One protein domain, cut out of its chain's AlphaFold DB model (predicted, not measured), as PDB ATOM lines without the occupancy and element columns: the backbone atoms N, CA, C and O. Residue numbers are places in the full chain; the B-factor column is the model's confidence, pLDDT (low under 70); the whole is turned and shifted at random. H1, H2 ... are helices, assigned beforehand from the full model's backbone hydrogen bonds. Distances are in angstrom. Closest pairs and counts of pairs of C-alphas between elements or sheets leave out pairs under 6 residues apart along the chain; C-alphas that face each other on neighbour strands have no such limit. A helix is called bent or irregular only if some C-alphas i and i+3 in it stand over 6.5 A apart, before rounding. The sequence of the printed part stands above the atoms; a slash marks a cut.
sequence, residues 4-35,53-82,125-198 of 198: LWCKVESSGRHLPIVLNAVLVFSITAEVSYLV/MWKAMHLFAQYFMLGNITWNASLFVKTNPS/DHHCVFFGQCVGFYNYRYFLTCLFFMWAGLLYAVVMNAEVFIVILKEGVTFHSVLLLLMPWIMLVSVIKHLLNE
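Overview. This is residues 4 to 35, 53 to 82 and 125 to 198 of the 198 residues of the protein "Palmitoyltransferase" of Sinocyclocheilus rhinocerous (UniProt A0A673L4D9). H1b, H2 and H3a form an up-and-down bundle; beyond it H3b turns away and H4 folds back loosely along H3a, while residues 4 to 9 of H1a stick out. The printed part has 136 residues, four named helices, H1 to H4, and no named strand. It is all helix and only just compact, close to loose, with radius of gyration of the C-alphas 17.0 A and spans of 51 by 36 by 31 A.

Arrangement. By hydrogen bonds H1, residues 4 to 35, is one helix, but bent: C-alphas 13 and 16 are 6.8 A apart. Its arm H1b, residues 16 to 35, touches H2, residues 53 to 78, opposite ways at a shallow tilt of 7 degrees; closest C-alphas Val 35 and Lys 55, 6.0 A. H3, residues 140 to 171, likewise one helix, is bent: C-alphas 160 and 163 are 7.4 A apart. H2 touches its arm H3a, residues 140 to 160; closest C-alphas Ile 69 and Cys 146, 4.9 A. In H4, residues 175 to 196, 16 of 18 O i to N i+4 pairs are within hydrogen-bond range.

Along the chain. C-alpha 4 is at (40.979, 153.793, 38.547). H2 is 36.9 A long.

Size, cuts and confidence. C-alphas 35 and 53 are 11.4 A apart across one cut, 82 and 125 12.4 A across another.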
ATOM      1  N   LEU A   4      40.596 153.523  39.934       65.19
ATOM      2  CA  LEU A   4      40.979 153.793  38.547       65.19
ATOM      3  C   LEU A   4      40.340 152.796  37.576       65.19
ATOM      4  O   LEU A   4      39.766 153.231  36.586       65.19
ATOM      5  N   TRP A   5      40.344 151.498  37.892       55.38
ATOM      6  CA  TRP A   5      39.684 150.478  37.065       55.38
ATOM      7  C   TRP A   5      38.175 150.717  36.972       55.38
ATOM      8  O   TRP A   5      37.628 150.708  35.879       55.38
ATOM      9  N   CYS A   6      37.530 151.070  38.086       55.06
ATOM     10  CA  CYS A   6      36.097 151.381  38.105       55.06
ATOM     11  C   CYS A   6      35.755 152.644  37.279       55.06
ATOM     12  O   CYS A   6      34.727 152.697  36.606       55.06
ATOM     13  N   LYS A   7      36.642 153.655  37.269       55.84
ATOM     14  CA  LYS A   7      36.516 154.841  36.399       55.84
ATOM     15  C   LYS A   7      36.738 154.512  34.922       55.84
ATOM     16  O   LYS A   7      35.977 154.994  34.095       55.84
ATOM     17  N   VAL A   8      37.747 153.707  34.594       58.09
ATOM     18  CA  VAL A   8      38.040 153.282  33.214       58.09
ATOM     19  C   VAL A   8      36.890 152.445  32.653       58.09
ATOM     20  O   VAL A   8      36.433 152.698  31.545       58.09
ATOM     21  N   GLU A   9      36.354 151.523  33.447       57.88
ATOM     22  CA  GLU A   9      35.205 150.689  33.093       57.88
ATOM     23  C   GLU A   9      33.918 151.520  32.959       57.88
ATOM     24  O   GLU A   9      33.154 151.352  32.009       57.88
ATOM     25  N   SER A  10      33.709 152.503  33.844       56.41
ATOM     26  CA  SER A  10      32.609 153.466  33.722       56.41
ATOM     27  C   SER A  10      32.714 154.333  32.468       56.41
ATOM     28  O   SER A  10      31.704 154.550  31.803       56.41
ATOM     29  N   SER A  11      33.905 154.825  32.127       59.19
ATOM     30  CA  SER A  11      34.133 155.596  30.900       59.19
ATOM     31  C   SER A  11      33.986 154.727  29.646       59.19
ATOM     32  O   SER A  11      33.438 155.187  28.647       59.19
ATOM     33  N   GLY A  12      34.394 153.455  29.713       62.38
ATOM     34  CA  GLY A  12      34.229 152.477  28.636       62.38
ATOM     35  C   GLY A  12      32.765 152.192  28.292       62.38
ATOM     36  O   GLY A  12      32.449 152.018  27.122       62.38
ATOM     37  N   ARG A  13      31.851 152.237  29.273       64.25
ATOM     38  CA  ARG A  13      30.402 152.057  29.038       64.25
ATOM     39  C   ARG A  13      29.745 153.211  28.277       64.25
ATOM     40  O   ARG A  13      28.762 152.994  27.578       64.25
ATOM     41  N   HIS A  14      30.266 154.432  28.402       72.94
ATOM     42  CA  HIS A  14      29.703 155.607  27.725       72.94
ATOM     43  C   HIS A  14      30.303 155.854  26.341       72.94
ATOM     44  O   HIS A  14      29.670 156.506  25.512       72.94
ATOM     45  N   LEU A  15      31.498 155.325  26.075       77.56
ATOM     46  CA  LEU A  15      32.194 155.523  24.809       77.56
ATOM     47  C   LEU A  15      31.360 155.074  23.587       77.56
ATOM     48  O   LEU A  15      31.223 155.882  22.670       77.56
ATOM     49  N   PRO A  16      30.725 153.884  23.559       78.44
ATOM     50  CA  PRO A  16      29.884 153.475  22.431       78.44
ATOM     51  C   PRO A  16      28.701 154.415  22.187       78.44
ATOM     52  O   PRO A  16      28.366 154.696  21.039       78.44
ATOM     53  N   ILE A  17      28.096 154.951  23.250       82.12
ATOM     54  CA  ILE A  17      26.981 155.902  23.147       82.12
ATOM     55  C   ILE A  17      27.461 157.198  22.499       82.12
ATOM     56  O   ILE A  17      26.827 157.703  21.576       82.12
ATOM     57  N   VAL A  18      28.595 157.726  22.969       83.81
ATOM     58  CA  VAL A  18      29.185 158.960  22.440       83.81
ATOM     59  C   VAL A  18      29.578 158.782  20.977       83.81
ATOM     60  O   VAL A  18      29.242 159.632  20.161       83.81
ATOM     61  N   LEU A  19      30.228 157.670  20.625       82.44
ATOM     62  CA  LEU A  19      30.623 157.379  19.246       82.44
ATOM     63  C   LEU A  19      29.410 157.268  18.311       82.44
ATOM     64  O   LEU A  19      29.408 157.878  17.245       82.44
ATOM     65  N   ASN A  20      28.356 156.556  18.726       83.31
ATOM     66  CA  ASN A  20      27.120 156.465  17.944       83.31
ATOM     67  C   ASN A  20      26.422 157.823  17.812       83.31
ATOM     68  O   ASN A  20      25.930 158.153  16.736       83.31
ATOM     69  N   ALA A  21      26.404 158.631  18.875       87.31
ATOM     70  CA  ALA A  21      25.857 159.979  18.812       87.31
ATOM     71  C   ALA A  21      26.631 160.829  17.797       87.31
ATOM     72  O   ALA A  21      26.020 161.372  16.879       87.31
ATOM     73  N   VAL A  22      27.963 160.887  17.907       86.25
ATOM     74  CA  VAL A  22      28.824 161.618  16.963       86.25
ATOM     75  C   VAL A  22      28.528 161.188  15.529       86.25
ATOM     76  O   VAL A  22      28.275 162.049  14.694       86.25
ATOM     77  N   LEU A  23      28.455 159.883  15.260       85.31
ATOM     78  CA  LEU A  23      28.150 159.372  13.926       85.31
ATOM     79  C   LEU A  23      26.791 159.855  13.396       85.31
ATOM     80  O   LEU A  23      26.712 160.352  12.276       85.31
ATOM     81  N   VAL A  24      25.722 159.744  14.191       89.12
ATOM     82  CA  VAL A  24      24.368 160.157  13.778       89.12
ATOM     83  C   VAL A  24      24.305 161.664  13.494       89.12
ATOM     84  O   VAL A  24      23.707 162.084  12.499       89.12
ATOM     85  N   PHE A  25      24.946 162.484  14.332       91.38
ATOM     86  CA  PHE A  25      25.030 163.929  14.110       91.38
ATOM     87  C   PHE A  25      25.871 164.271  12.873       91.38
ATOM     88  O   PHE A  25      25.454 165.120  12.088       91.38
ATOM     89  N   SER A  26      27.002 163.591  12.658       89.38
ATOM     90  CA  SER A  26      27.854 163.776  11.478       89.38
ATOM     91  C   SER A  26      27.123 163.447  10.178       89.38
ATOM     92  O   SER A  26      27.118 164.276   9.274       89.38
ATOM     93  N   ILE A  27      26.430 162.303  10.106       88.44
ATOM     94  CA  ILE A  27      25.638 161.919   8.924       88.44
ATOM     95  C   ILE A  27      24.522 162.939   8.669       88.44
ATOM     96  O   ILE A  27      24.295 163.358   7.536       88.44
ATOM     97  N   THR A  28      23.834 163.393   9.723       92.31
ATOM     98  CA  THR A  28      22.775 164.403   9.567       92.31
ATOM     99  C   THR A  28      23.344 165.732   9.064       92.31
ATOM    100  O   THR A  28      22.724 166.390   8.230       92.31
ATOM    101  N   ALA A  29      24.524 166.138   9.540       90.00
ATOM    102  CA  ALA A  29      25.194 167.354   9.085       90.00
ATOM    103  C   ALA A  29      25.622 167.257   7.612       90.00
ATOM    104  O   ALA A  29      25.413 168.207   6.862       90.00
ATOM    105  N   GLU A  30      26.147 166.108   7.186       88.69
ATOM    106  CA  GLU A  30      26.513 165.834   5.793       88.69
ATOM    107  C   GLU A  30      25.298 165.918   4.860       88.69
ATOM    108  O   GLU A  30      25.308 166.673   3.889       88.69
ATOM    109  N   VAL A  31      24.204 165.227   5.191       89.56
ATOM    110  CA  VAL A  31      22.977 165.279   4.381       89.56
ATOM    111  C   VAL A  31      22.385 166.693   4.369       89.56
ATOM    112  O   VAL A  31      21.944 167.170   3.324       89.56
ATOM    113  N   SER A  32      22.444 167.420   5.492       92.31
ATOM    114  CA  SER A  32      22.040 168.833   5.551       92.31
ATOM    115  C   SER A  32      22.871 169.710   4.620       92.31
ATOM    116  O   SER A  32      22.314 170.553   3.918       92.31
ATOM    117  N   TYR A  33      24.189 169.510   4.602       89.50
ATOM    118  CA  TYR A  33      25.097 170.230   3.719       89.50
ATOM    119  C   TYR A  33      24.746 169.981   2.249       89.50
ATOM    120  O   TYR A  33      24.584 170.943   1.503       89.50
ATOM    121  N   LEU A  34      24.520 168.723   1.855       86.19
ATOM    122  CA  LEU A  34      24.130 168.366   0.486       86.19
ATOM    123  C   LEU A  34      22.802 169.000   0.058       86.19
ATOM    124  O   LEU A  34      22.684 169.484  -1.066       86.19
ATOM    125  N   VAL A  35      21.810 169.038   0.951       89.19
ATOM    126  CA  VAL A  35      20.506 169.665   0.676       89.19
ATOM    127  C   VAL A  35      20.632 171.186   0.511       89.19
ATOM    128  O   VAL A  35      19.924 171.779  -0.307       89.19
ATOM    129  N   MET A  53      10.896 174.810  -1.056       91.62
ATOM    130  CA  MET A  53       9.952 173.898  -0.405       91.62
ATOM    131  C   MET A  53      10.534 172.488  -0.275       91.62
ATOM    132  O   MET A  53      10.461 171.893   0.796       91.62
ATOM    133  N   TRP A  54      11.167 171.976  -1.331       90.25
ATOM    134  CA  TRP A  54      11.810 170.663  -1.316       90.25
ATOM    135  C   TRP A  54      12.960 170.606  -0.304       90.25
ATOM    136  O   TRP A  54      13.009 169.703   0.532       90.25
ATOM    137  N   LYS A  55      13.828 171.627  -0.294       91.75
ATOM    138  CA  LYS A  55      14.909 171.752   0.699       91.75
ATOM    139  C   LYS A  55      14.352 171.758   2.126       91.75
ATOM    140  O   LYS A  55      14.835 171.013   2.977       91.75
ATOM    141  N   ALA A  56      13.299 172.535   2.379       94.69
ATOM    142  CA  ALA A  56      12.646 172.594   3.684       94.69
ATOM    143  C   ALA A  56      12.043 171.242   4.107       94.69
ATOM    144  O   ALA A  56      12.215 170.837   5.255       94.69
ATOM    145  N   MET A  57      11.394 170.517   3.188       95.12
ATOM    146  CA  MET A  57      10.843 169.184   3.458       95.12
ATOM    147  C   MET A  57      11.933 168.182   3.848       95.12
ATOM    148  O   MET A  57      11.783 167.475   4.844       95.12
ATOM    149  N   HIS A  58      13.045 168.149   3.112       94.12
ATOM    150  CA  HIS A  58      14.166 167.253   3.403       94.12
ATOM    151  C   HIS A  58      14.874 167.603   4.718       94.12
ATOM    152  O   HIS A  58      15.187 166.702   5.499       94.12
ATOM    153  N   LEU A  59      15.070 168.898   5.002       94.75
ATOM    154  CA  LEU A  59      15.605 169.367   6.284       94.75
ATOM    155  C   LEU A  59      14.684 168.958   7.438       94.75
ATOM    156  O   LEU A  59      15.140 168.391   8.429       94.75
ATOM    157  N   PHE A  60      13.378 169.178   7.300       96.94
ATOM    158  CA  PHE A  60      12.408 168.775   8.311       96.94
ATOM    159  C   PHE A  60      12.434 167.261   8.553       96.94
ATOM    160  O   PHE A  60      12.527 166.830   9.702       96.94
ATOM    161  N   ALA A  61      12.409 166.454   7.488       96.25
ATOM    162  CA  ALA A  61      12.407 164.999   7.590       96.25
ATOM    163  C   ALA A  61      13.640 164.468   8.340       96.25
ATOM    164  O   ALA A  61      13.501 163.668   9.268       96.25
ATOM    165  N   GLN A  62      14.845 164.940   8.002       95.31
ATOM    166  CA  GLN A  62      16.063 164.468   8.668       95.31
ATOM    167  C   GLN A  62      16.162 164.926  10.129       95.31
ATOM    168  O   GLN A  62      16.538 164.129  10.988       95.31
ATOM    169  N   TYR A  63      15.769 166.165  10.451       96.88
ATOM    170  CA  TYR A  63      15.787 166.640  11.837       96.88
ATOM    171  C   TYR A  63      14.699 165.972  12.681       96.88
ATOM    172  O   TYR A  63      14.918 165.710  13.863       96.88
ATOM    173  N   PHE A  64      13.560 165.616  12.078       97.62
ATOM    174  CA  PHE A  64      12.543 164.791  12.724       97.62
ATOM    175  C   PHE A  64      13.089 163.400  13.074       97.62
ATOM    176  O   PHE A  64      12.903 162.932  14.200       97.62
ATOM    177  N   MET A  65      13.801 162.747  12.150       97.00
ATOM    178  CA  MET A  65      14.445 161.457  12.425       97.00
ATOM    179  C   MET A  65      15.520 161.584  13.511       97.00
ATOM    180  O   MET A  65      15.488 160.823  14.477       97.00
ATOM    181  N   LEU A  66      16.404 162.584  13.428       96.50
ATOM    182  CA  LEU A  66      17.420 162.862  14.453       96.50
ATOM    183  C   LEU A  66      16.789 163.078  15.838       96.50
ATOM    184  O   LEU A  66      17.245 162.510  16.834       96.50
ATOM    185  N   GLY A  67      15.714 163.865  15.907       97.12
ATOM    186  CA  GLY A  67      14.959 164.095  17.136       97.12
ATOM    187  C   GLY A  67      14.413 162.794  17.724       97.12
ATOM    188  O   GLY A  67      14.592 162.531  18.909       97.12
ATOM    189  N   ASN A  68      13.823 161.927  16.899       97.50
ATOM    190  CA  ASN A  68      13.311 160.639  17.363       97.50
ATOM    191  C   ASN A  68      14.413 159.682  17.836       97.50
ATOM    192  O   ASN A  68      14.220 159.011  18.853       97.50
ATOM    193  N   ILE A  69      15.556 159.628  17.142       95.81
ATOM    194  CA  ILE A  69      16.709 158.805  17.540       95.81
ATOM    195  C   ILE A  69      17.214 159.268  18.907       95.81
ATOM    196  O   ILE A  69      17.265 158.484  19.854       95.81
ATOM    197  N   THR A  70      17.531 160.558  19.038       95.00
ATOM    198  CA  THR A  70      18.096 161.131  20.270       95.00
ATOM    199  C   THR A  70      17.125 161.060  21.448       95.00
ATOM    200  O   THR A  70      17.529 160.722  22.564       95.00
ATOM    201  N   TRP A  71      15.836 161.309  21.214       97.19
ATOM    202  CA  TRP A  71      14.800 161.224  22.238       97.19
ATOM    203  C   TRP A  71      14.609 159.795  22.747       97.19
ATOM    204  O   TRP A  71      14.671 159.558  23.955       97.19
ATOM    205  N   ASN A  72      14.441 158.819  21.850       96.88
ATOM    206  CA  ASN A  72      14.247 157.426  22.255       96.88
ATOM    207  C   ASN A  72      15.516 156.818  22.859       96.88
ATOM    208  O   ASN A  72      15.415 156.098  23.848       96.88
ATOM    209  N   ALA A  73      16.704 157.160  22.353       94.62
ATOM    210  CA  ALA A  73      17.970 156.806  22.995       94.62
ATOM    211  C   ALA A  73      18.047 157.362  24.428       94.62
ATOM    212  O   ALA A  73      18.387 156.640  25.363       94.62
ATOM    213  N   SER A  74      17.656 158.624  24.626       94.44
ATOM    214  CA  SER A  74      17.627 159.248  25.953       94.44
ATOM    215  C   SER A  74      16.644 158.551  26.894       94.44
ATOM    216  O   SER A  74      16.979 158.294  28.049       94.44
ATOM    217  N   LEU A  75      15.439 158.225  26.418       96.75
ATOM    218  CA  LEU A  75      14.451 157.482  27.202       96.75
ATOM    219  C   LEU A  75      14.931 156.068  27.525       96.75
ATOM    220  O   LEU A  75      14.748 155.618  28.654       96.75
ATOM    221  N   PHE A  76      15.584 155.389  26.581       95.56
ATOM    222  CA  PHE A  76      16.173 154.072  26.799       95.56
ATOM    223  C   PHE A  76      17.211 154.103  27.926       95.56
ATOM    224  O   PHE A  76      17.079 153.351  28.891       95.56
ATOM    225  N   VAL A  77      18.187 155.014  27.850       92.38
ATOM    226  CA  VAL A  77      19.268 155.145  28.846       92.38
ATOM    227  C   VAL A  77      18.738 155.583  30.212       92.38
ATOM    228  O   VAL A  77      19.235 155.140  31.242       92.38
ATOM    229  N   LYS A  78      17.706 156.433  30.253       94.19
ATOM    230  CA  LYS A  78      17.096 156.882  31.516       94.19
ATOM    231  C   LYS A  78      16.180 155.836  32.156       94.19
ATOM    232  O   LYS A  78      15.882 155.939  33.344       94.19
ATOM    233  N   THR A  79      15.706 154.850  31.395       95.00
ATOM    234  CA  THR A  79      14.772 153.835  31.896       95.00
ATOM    235  C   THR A  79      15.537 152.649  32.464       95.00
ATOM    236  O   THR A  79      16.107 151.859  31.712       95.00
ATOM    237  N   ASN A  80      15.498 152.491  33.789       93.56
ATOM    238  CA  ASN A  80      16.115 151.361  34.477       93.56
ATOM    239  C   ASN A  80      15.356 150.050  34.158       93.56
ATOM    240  O   ASN A  80      14.176 149.941  34.497       93.56
ATOM    241  N   PRO A  81      15.997 149.044  33.532       93.38
ATOM    242  CA  PRO A  81      15.353 147.772  33.195       93.38
ATOM    243  C   PRO A  81      15.324 146.765  34.360       93.38
ATOM    244  O   PRO A  81      14.783 145.666  34.210       93.38
ATOM    245  N   SER A  82      15.940 147.091  35.500       93.25
ATOM    246  CA  SER A  82      16.074 146.188  36.641       93.25
ATOM    247  C   SER A  82      14.743 145.914  37.341       93.25
ATOM    248  O   SER A  82      13.886 146.785  37.444       93.25
ATOM    249  N   ASP A 125      16.215 140.657  27.142       94.88
ATOM    250  CA  ASP A 125      16.613 140.308  25.789       94.88
ATOM    251  C   ASP A 125      18.136 140.107  25.816       94.88
ATOM    252  O   ASP A 125      18.612 139.032  26.176       94.88
ATOM    253  N   HIS A 126      18.904 141.189  25.681       92.44
ATOM    254  CA  HIS A 126      20.368 141.162  25.677       92.44
ATOM    255  C   HIS A 126      20.980 142.336  26.463       92.44
ATOM    256  O   HIS A 126      20.287 143.292  26.841       92.44
ATOM    257  N   HIS A 127      22.289 142.277  26.728       91.06
ATOM    258  CA  HIS A 127      23.051 143.443  27.179       91.06
ATOM    259  C   HIS A 127      23.520 144.231  25.955       91.06
ATOM    260  O   HIS A 127      24.366 143.767  25.200       91.06
ATOM    261  N   CYS A 128      22.988 145.433  25.734       90.44
ATOM    262  CA  CYS A 128      23.371 146.197  24.556       90.44
ATOM    263  C   CYS A 128      24.681 146.948  24.801       90.44
ATOM    264  O   CYS A 128      24.694 147.984  25.469       90.44
ATOM    265  N   VAL A 129      25.769 146.474  24.192       84.88
ATOM    266  CA  VAL A 129      27.093 147.120  24.254       84.88
ATOM    267  C   VAL A 129      27.092 148.548  23.699       84.88
ATOM    268  O   VAL A 129      27.853 149.391  24.163       84.88
ATOM    269  N   PHE A 130      26.198 148.858  22.754       82.81
ATOM    270  CA  PHE A 130      26.087 150.192  22.151       82.81
ATOM    271  C   PHE A 130      25.461 151.227  23.089       82.81
ATOM    272  O   PHE A 130      25.758 152.415  22.973       82.81
ATOM    273  N   PHE A 131      24.626 150.774  24.028       86.50
ATOM    274  CA  PHE A 131      23.996 151.623  25.041       86.50
ATOM    275  C   PHE A 131      24.550 151.406  26.455       86.50
ATOM    276  O   PHE A 131      24.119 152.093  27.381       86.50
ATOM    277  N   GLY A 132      25.465 150.451  26.646       86.75
ATOM    278  CA  GLY A 132      26.014 150.089  27.954       86.75
ATOM    279  C   GLY A 132      24.951 149.654  28.970       86.75
ATOM    280  O   GLY A 132      25.141 149.844  30.173       86.75
ATOM    281  N   GLN A 133      23.809 149.135  28.506       89.38
ATOM    282  CA  GLN A 133      22.653 148.803  29.341       89.38
ATOM    283  C   GLN A 133      21.862 147.624  28.757       89.38
ATOM    284  O   GLN A 133      21.757 147.460  27.543       89.38
ATOM    285  N   CYS A 134      21.241 146.828  29.631       94.44
ATOM    286  CA  CYS A 134      20.306 145.782  29.221       94.44
ATOM    287  C   CYS A 134      19.075 146.324  28.492       94.44
ATOM    288  O   CYS A 134      18.448 147.296  28.924       94.44
ATOM    289  N   VAL A 135      18.671 145.594  27.459       96.31
ATOM    290  CA  VAL A 135      17.346 145.682  26.858       96.31
ATOM    291  C   VAL A 135      16.428 144.715  27.608       96.31
ATOM    292  O   VAL A 135      16.712 143.526  27.757       96.31
ATOM    293  N   GLY A 136      15.328 145.236  28.135       95.81
ATOM    294  CA  GLY A 136      14.359 144.476  28.915       95.81
ATOM    295  C   GLY A 136      12.970 145.087  28.830       95.81
ATOM    296  O   GLY A 136      12.748 146.085  28.149       95.81
ATOM    297  N   PHE A 137      12.015 144.505  29.551       95.06
ATOM    298  CA  PHE A 137      10.595 144.837  29.422       95.06
ATOM    299  C   PHE A 137      10.284 146.343  29.467       95.06
ATOM    300  O   PHE A 137       9.529 146.838  28.632       95.06
ATOM    301  N   TYR A 138      10.879 147.080  30.411       94.62
ATOM    302  CA  TYR A 138      10.557 148.494  30.636       94.62
ATOM    303  C   TYR A 138      11.107 149.444  29.567       94.62
ATOM    304  O   TYR A 138      10.503 150.486  29.314       94.62
ATOM    305  N   ASN A 139      12.229 149.106  28.929       96.56
ATOM    306  CA  ASN A 139      12.898 149.975  27.956       96.56
ATOM    307  C   ASN A 139      12.835 149.447  26.509       96.56
ATOM    308  O   ASN A 139      13.223 150.164  25.586       96.56
ATOM    309  N   TYR A 140      12.264 148.256  26.293       96.06
ATOM    310  CA  TYR A 140      12.164 147.589  24.990       96.06
ATOM    311  C   TYR A 140      11.559 148.475  23.891       96.06
ATOM    312  O   TYR A 140      12.091 148.564  22.786       96.06
ATOM    313  N   ARG A 141      10.471 149.199  24.197       97.00
ATOM    314  CA  ARG A 141       9.790 150.066  23.216       97.00
ATOM    315  C   ARG A 141      10.681 151.196  22.693       97.00
ATOM    316  O   ARG A 141      10.623 151.527  21.511       97.00
ATOM    317  N   TYR A 142      11.501 151.778  23.568       97.06
ATOM    318  CA  TYR A 142      12.394 152.875  23.204       97.06
ATOM    319  C   TYR A 142      13.550 152.355  22.360       97.06
ATOM    320  O   TYR A 142      13.917 152.988  21.376       97.06
ATOM    321  N   PHE A 143      14.067 151.170  22.703       94.31
ATOM    322  CA  PHE A 143      15.084 150.490  21.913       94.31
ATOM    323  C   PHE A 143      14.604 150.229  20.481       94.31
ATOM    324  O   PHE A 143      15.248 150.679  19.537       94.31
ATOM    325  N   LEU A 144      13.433 149.604  20.310       94.44
ATOM    326  CA  LEU A 144      12.879 149.323  18.981       94.44
ATOM    327  C   LEU A 144      12.599 150.591  18.173       94.44
ATOM    328  O   LEU A 144      12.918 150.649  16.987       94.44
ATOM    329  N   THR A 145      12.033 151.619  18.807       95.75
ATOM    330  CA  THR A 145      11.747 152.890  18.126       95.75
ATOM    331  C   THR A 145      13.045 153.574  17.693       95.75
ATOM    332  O   THR A 145      13.147 154.047  16.564       95.75
ATOM    333  N   CYS A 146      14.067 153.577  18.554       94.06
ATOM    334  CA  CYS A 146      15.390 154.098  18.223       94.06
ATOM    335  C   CYS A 146      16.009 153.344  17.035       94.06
ATOM    336  O   CYS A 146      16.423 153.978  16.067       94.06
ATOM    337  N   LEU A 147      15.999 152.004  17.059       91.12
ATOM    338  CA  LEU A 147      16.494 151.175  15.953       91.12
ATOM    339  C   LEU A 147      15.776 151.478  14.636       91.12
ATOM    340  O   LEU A 147      16.435 151.622  13.610       91.12
ATOM    341  N   PHE A 148      14.447 151.607  14.666       93.75
ATOM    342  CA  PHE A 148      13.650 151.924  13.484       93.75
ATOM    343  C   PHE A 148      14.075 153.254  12.850       93.75
ATOM    344  O   PHE A 148      14.352 153.303  11.652       93.75
ATOM    345  N   PHE A 149      14.182 154.323  13.643       95.38
ATOM    346  CA  PHE A 149      14.586 155.625  13.114       95.38
ATOM    347  C   PHE A 149      16.059 155.675  12.700       95.38
ATOM    348  O   PHE A 149      16.372 156.356  11.729       95.38
ATOM    349  N   MET A 150      16.956 154.943  13.370       91.06
ATOM    350  CA  MET A 150      18.347 154.813  12.920       91.06
ATOM    351  C   MET A 150      18.427 154.132  11.549       91.06
ATOM    352  O   MET A 150      19.127 154.618  10.665       91.06
ATOM    353  N   TRP A 151      17.662 153.058  11.340       88.56
ATOM    354  CA  TRP A 151      17.556 152.387  10.043       88.56
ATOM    355  C   TRP A 151      16.962 153.287   8.958       88.56
ATOM    356  O   TRP A 151      17.518 153.379   7.866       88.56
ATOM    357  N   ALA A 152      15.854 153.967   9.257       91.88
ATOM    358  CA  ALA A 152      15.213 154.887   8.321       91.88
ATOM    359  C   ALA A 152      16.134 156.063   7.961       91.88
ATOM    360  O   ALA A 152      16.253 156.410   6.788       91.88
ATOM    361  N   GLY A 153      16.829 156.633   8.950       91.88
ATOM    362  CA  GLY A 153      17.796 157.709   8.757       91.88
ATOM    363  C   GLY A 153      18.990 157.278   7.909       91.88
ATOM    364  O   GLY A 153      19.395 158.016   7.015       91.88
ATOM    365  N   LEU A 154      19.509 156.064   8.124       88.62
ATOM    366  CA  LEU A 154      20.581 155.510   7.298       88.62
ATOM    367  C   LEU A 154      20.123 155.277   5.854       88.62
ATOM    368  O   LEU A 154      20.805 155.700   4.923       88.62
ATOM    369  N   LEU A 155      18.963 154.645   5.655       87.50
ATOM    370  CA  LEU A 155      18.396 154.435   4.320       87.50
ATOM    371  C   LEU A 155      18.194 155.768   3.592       87.50
ATOM    372  O   LEU A 155      18.560 155.906   2.428       87.50
ATOM    373  N   TYR A 156      17.654 156.763   4.293       90.75
ATOM    374  CA  TYR A 156      17.477 158.106   3.763       90.75
ATOM    375  C   TYR A 156      18.815 158.746   3.378       90.75
ATOM    376  O   TYR A 156      18.942 159.254   2.268       90.75
ATOM    377  N   ALA A 157      19.832 158.670   4.240       88.81
ATOM    378  CA  ALA A 157      21.164 159.182   3.934       88.81
ATOM    379  C   ALA A 157      21.757 158.516   2.684       88.81
ATOM    380  O   ALA A 157      22.289 159.219   1.829       88.81
ATOM    381  N   VAL A 158      21.612 157.195   2.525       85.44
ATOM    382  CA  VAL A 158      22.060 156.469   1.323       85.44
ATOM    383  C   VAL A 158      21.361 156.985   0.064       85.44
ATOM    384  O   VAL A 158      22.026 157.240  -0.935       85.44
ATOM    385  N   VAL A 159      20.040 157.186   0.109       86.75
ATOM    386  CA  VAL A 159      19.274 157.711  -1.035       86.75
ATOM    387  C   VAL A 159      19.718 159.130  -1.392       86.75
ATOM    388  O   VAL A 159      19.963 159.413  -2.562       86.75
ATOM    389  N   MET A 160      19.878 160.008  -0.399       86.12
ATOM    390  CA  MET A 160      20.302 161.396  -0.624       86.12
ATOM    391  C   MET A 160      21.736 161.497  -1.160       86.12
ATOM    392  O   MET A 160      22.048 162.417  -1.912       86.12
ATOM    393  N   ASN A 161      22.597 160.540  -0.808       83.50
ATOM    394  CA  ASN A 161      23.983 160.477  -1.269       83.50
ATOM    395  C   ASN A 161      24.167 159.724  -2.595       83.50
ATOM    396  O   ASN A 161      25.276 159.715  -3.125       83.50
ATOM    397  N   ALA A 162      23.126 159.096  -3.151       82.31
ATOM    398  CA  ALA A 162      23.262 158.198  -4.299       82.31
ATOM    399  C   ALA A 162      23.881 158.876  -5.535       82.31
ATOM    400  O   ALA A 162      24.753 158.297  -6.180       82.31
ATOM    401  N   GLU A 163      23.484 160.113  -5.843       77.12
ATOM    402  CA  GLU A 163      24.006 160.857  -7.002       77.12
ATOM    403  C   GLU A 163      25.486 161.226  -6.832       77.12
ATOM    404  O   GLU A 163      26.298 160.988  -7.727       77.12
ATOM    405  N   VAL A 164      25.857 161.737  -5.652       77.94
ATOM    406  CA  VAL A 164      27.255 162.036  -5.289       77.94
ATOM    407  C   VAL A 164      28.096 160.767  -5.379       77.94
ATOM    408  O   VAL A 164      29.189 160.755  -5.940       77.94
ATOM    409  N   PHE A 165      27.546 159.668  -4.880       76.62
ATOM    410  CA  PHE A 165      28.195 158.376  -4.886       76.62
ATOM    411  C   PHE A 165      28.430 157.838  -6.310       76.62
ATOM    412  O   PHE A 165      29.520 157.351  -6.607       76.62
ATOM    413  N   ILE A 166      27.463 157.984  -7.224       76.81
ATOM    414  CA  ILE A 166      27.622 157.609  -8.639       76.81
ATOM    415  C   ILE A 166      28.744 158.415  -9.305       76.81
ATOM    416  O   ILE A 166      29.493 157.861 -10.110       76.81
ATOM    417  N   VAL A 167      28.886 159.702  -8.978       74.12
ATOM    418  CA  VAL A 167      29.968 160.546  -9.514       74.12
ATOM    419  C   VAL A 167      31.327 160.099  -8.993       74.12
ATOM    420  O   VAL A 167      32.227 159.857  -9.792       74.12
ATOM    421  N   ILE A 168      31.443 159.859  -7.688       75.75
ATOM    422  CA  ILE A 168      32.670 159.330  -7.078       75.75
ATOM    423  C   ILE A 168      33.084 157.999  -7.729       75.75
ATOM    424  O   ILE A 168      34.266 157.762  -7.967       75.75
ATOM    425  N   LEU A 169      32.127 157.121  -8.048       75.38
ATOM    426  CA  LEU A 169      32.425 155.866  -8.743       75.38
ATOM    427  C   LEU A 169      32.933 156.074 -10.180       75.38
ATOM    428  O   LEU A 169      33.728 155.262 -10.652       75.38
ATOM    429  N   LYS A 170      32.488 157.131 -10.871       76.31
ATOM    430  CA  LYS A 170      32.918 157.460 -12.240       76.31
ATOM    431  C   LYS A 170      34.298 158.114 -12.290       76.31
ATOM    432  O   LYS A 170      35.059 157.807 -13.201       76.31
ATOM    433  N   GLU A 171      34.625 158.977 -11.328       75.38
ATOM    434  CA  GLU A 171      35.931 159.655 -11.241       75.38
ATOM    435  C   GLU A 171      37.069 158.723 -10.785       75.38
ATOM    436  O   GLU A 171      38.248 159.045 -10.928       75.38
ATOM    437  N   GLY A 172      36.717 157.534 -10.291       71.56
ATOM    438  CA  GLY A 172      37.648 156.496  -9.871       71.56
ATOM    439  C   GLY A 172      37.475 156.154  -8.396       71.56
ATOM    440  O   GLY A 172      37.384 157.013  -7.522       71.56
ATOM    441  N   VAL A 173      37.446 154.856  -8.099       74.00
ATOM    442  CA  VAL A 173      37.246 154.367  -6.735       74.00
ATOM    443  C   VAL A 173      38.503 154.623  -5.905       74.00
ATOM    444  O   VAL A 173      39.487 153.891  -5.995       74.00
ATOM    445  N   THR A 174      38.468 155.654  -5.063       76.88
ATOM    446  CA  THR A 174      39.506 155.860  -4.048       76.88
ATOM    447  C   THR A 174      39.277 154.932  -2.852       76.88
ATOM    448  O   THR A 174      38.154 154.507  -2.570       76.88
ATOM    449  N   PHE A 175      40.335 154.643  -2.091       74.69
ATOM    450  CA  PHE A 175      40.224 153.870  -0.845       74.69
ATOM    451  C   PHE A 175      39.250 154.519   0.156       74.69
ATOM    452  O   PHE A 175      38.529 153.828   0.873       74.69
ATOM    453  N   HIS A 176      39.179 155.852   0.158       68.25
ATOM    454  CA  HIS A 176      38.241 156.612   0.978       68.25
ATOM    455  C   HIS A 176      36.778 156.334   0.590       68.25
ATOM    456  O   HIS A 176      35.949 156.076   1.462       68.25
ATOM    457  N   SER A 177      36.483 156.281  -0.711       66.00
ATOM    458  CA  SER A 177      35.153 155.959  -1.241       66.00
ATOM    459  C   SER A 177      34.692 154.555  -0.827       66.00
ATOM    460  O   SER A 177      33.536 154.362  -0.455       66.00
ATOM    461  N   VAL A 178      35.607 153.577  -0.824       72.00
ATOM    462  CA  VAL A 178      35.330 152.198  -0.375       72.00
ATOM    463  C   VAL A 178      35.022 152.144   1.123       72.00
ATOM    464  O   VAL A 178      34.109 151.434   1.541       72.00
ATOM    465  N   LEU A 179      35.749 152.907   1.944       69.44
ATOM    466  CA  LEU A 179      35.502 152.964   3.386       69.44
ATOM    467  C   LEU A 179      34.136 153.577   3.718       69.44
ATOM    468  O   LEU A 179      33.424 153.023   4.554       69.44
ATOM    469  N   LEU A 180      33.748 154.664   3.043       66.75
ATOM    470  CA  LEU A 180      32.435 155.303   3.212       66.75
ATOM    471  C   LEU A 180      31.274 154.366   2.856       66.75
ATOM    472  O   LEU A 180      30.266 154.341   3.556       66.75
ATOM    473  N   LEU A 181      31.440 153.549   1.813       67.19
ATOM    474  CA  LEU A 181      30.489 152.504   1.434       67.19
ATOM    475  C   LEU A 181      30.356 151.428   2.500       67.19
ATOM    476  O   LEU A 181      29.248 151.067   2.866       67.19
ATOM    477  N   LEU A 182      31.477 150.863   2.948       71.44
ATOM    478  CA  LEU A 182      31.466 149.649   3.758       71.44
ATOM    479  C   LEU A 182      31.149 149.928   5.228       71.44
ATOM    480  O   LEU A 182      30.543 149.080   5.879       71.44
ATOM    481  N   MET A 183      31.522 151.096   5.758       70.00
ATOM    482  CA  MET A 183      31.372 151.416   7.182       70.00
ATOM    483  C   MET A 183      29.923 151.319   7.693       70.00
ATOM    484  O   MET A 183      29.711 150.626   8.695       70.00
ATOM    485  N   PRO A 184      28.905 151.888   7.018       66.44
ATOM    486  CA  PRO A 184      27.520 151.756   7.462       66.44
ATOM    487  C   PRO A 184      27.016 150.306   7.444       66.44
ATOM    488  O   PRO A 184      26.314 149.885   8.363       66.44
ATOM    489  N   TRP A 185      27.425 149.507   6.450       67.50
ATOM    490  CA  TRP A 185      27.048 148.091   6.353       67.50
ATOM    491  C   TRP A 185      27.770 147.217   7.377       67.50
ATOM    492  O   TRP A 185      27.164 146.302   7.925       67.50
ATOM    493  N   ILE A 186      29.038 147.498   7.690       69.75
ATOM    494  CA  ILE A 186      29.786 146.782   8.734       69.75
ATOM    495  C   ILE A 186      29.151 147.041  10.100       69.75
ATOM    496  O   ILE A 186      28.946 146.099  10.867       69.75
ATOM    497  N   MET A 187      28.779 148.292  10.387       63.47
ATOM    498  CA  MET A 187      28.051 148.627  11.611       63.47
ATOM    499  C   MET A 187      26.716 147.887  11.671       63.47
ATOM    500  O   MET A 187      26.425 147.232  12.670       63.47
ATOM    501  N   LEU A 188      25.961 147.878  10.576       64.69
ATOM    502  CA  LEU A 188      24.688 147.171  10.486       64.69
ATOM    503  C   LEU A 188      24.824 145.654  10.698       64.69
ATOM    504  O   LEU A 188      24.097 145.067  11.497       64.69
ATOM    505  N   VAL A 189      25.781 145.015  10.023       71.00
ATOM    506  CA  VAL A 189      26.038 143.572  10.136       71.00
ATOM    507  C   VAL A 189      26.547 143.217  11.529       71.00
ATOM    508  O   VAL A 189      26.162 142.179  12.060       71.00
ATOM    509  N   SER A 190      27.363 144.068  12.159       63.00
ATOM    510  CA  SER A 190      27.813 143.835  13.536       63.00
ATOM    511  C   SER A 190      26.651 143.865  14.533       63.00
ATOM    512  O   SER A 190      26.575 142.991  15.394       63.00
ATOM    513  N   VAL A 191      25.699 144.790  14.360       59.75
ATOM    514  CA  VAL A 191      24.479 144.866  15.175       59.75
ATOM    515  C   VAL A 191      23.610 143.629  14.951       59.75
ATOM    516  O   VAL A 191      23.232 142.973  15.914       59.75
ATOM    517  N   ILE A 192      23.346 143.252  13.697       63.44
ATOM    518  CA  ILE A 192      22.509 142.085  13.369       63.44
ATOM    519  C   ILE A 192      23.143 140.786  13.871       63.44
ATOM    520  O   ILE A 192      22.463 139.957  14.463       63.44
ATOM    521  N   LYS A 193      24.450 140.600  13.672       62.78
ATOM    522  CA  LYS A 193      25.159 139.397  14.123       62.78
ATOM    523  C   LYS A 193      25.156 139.279  15.645       62.78
ATOM    524  O   LYS A 193      25.066 138.171  16.154       62.78
ATOM    525  N   HIS A 194      25.239 140.398  16.361       59.41
ATOM    526  CA  HIS A 194      25.133 140.398  17.816       59.41
ATOM    527  C   HIS A 194      23.699 140.101  18.282       59.41
ATOM    528  O   HIS A 194      23.529 139.332  19.213       59.41
ATOM    529  N   LEU A 195      22.681 140.607  17.574       55.31
ATOM    530  CA  LEU A 195      21.270 140.291  17.837       55.31
ATOM    531  C   LEU A 195      20.890 138.831  17.525       55.31
ATOM    532  O   LEU A 195      19.945 138.324  18.109       55.31
ATOM    533  N   LEU A 196      21.575 138.175  16.581       55.88
ATOM    534  CA  LEU A 196      21.301 136.785  16.190       55.88
ATOM    535  C   LEU A 196      22.096 135.744  16.993       55.88
ATOM    536  O   LEU A 196      21.760 134.564  16.939       55.88
ATOM    537  N   ASN A 197      23.163 136.159  17.682       49.62
ATOM    538  CA  ASN A 197      24.049 135.270  18.439       49.62
ATOM    539  C   ASN A 197      23.836 135.334  19.965       49.62
ATOM    540  O   ASN A 197      24.578 134.666  20.688       49.62
ATOM    541  N   GLU A 198      22.865 136.113  20.446       47.81
ATOM    542  CA  GLU A 198      22.360 136.075  21.833       47.81
ATOM    543  C   GLU A 198      20.962 135.452  21.894       47.81
ATOM    544  O   GLU A 198      20.668 134.794  22.921       47.81
TER     545      GLU A 198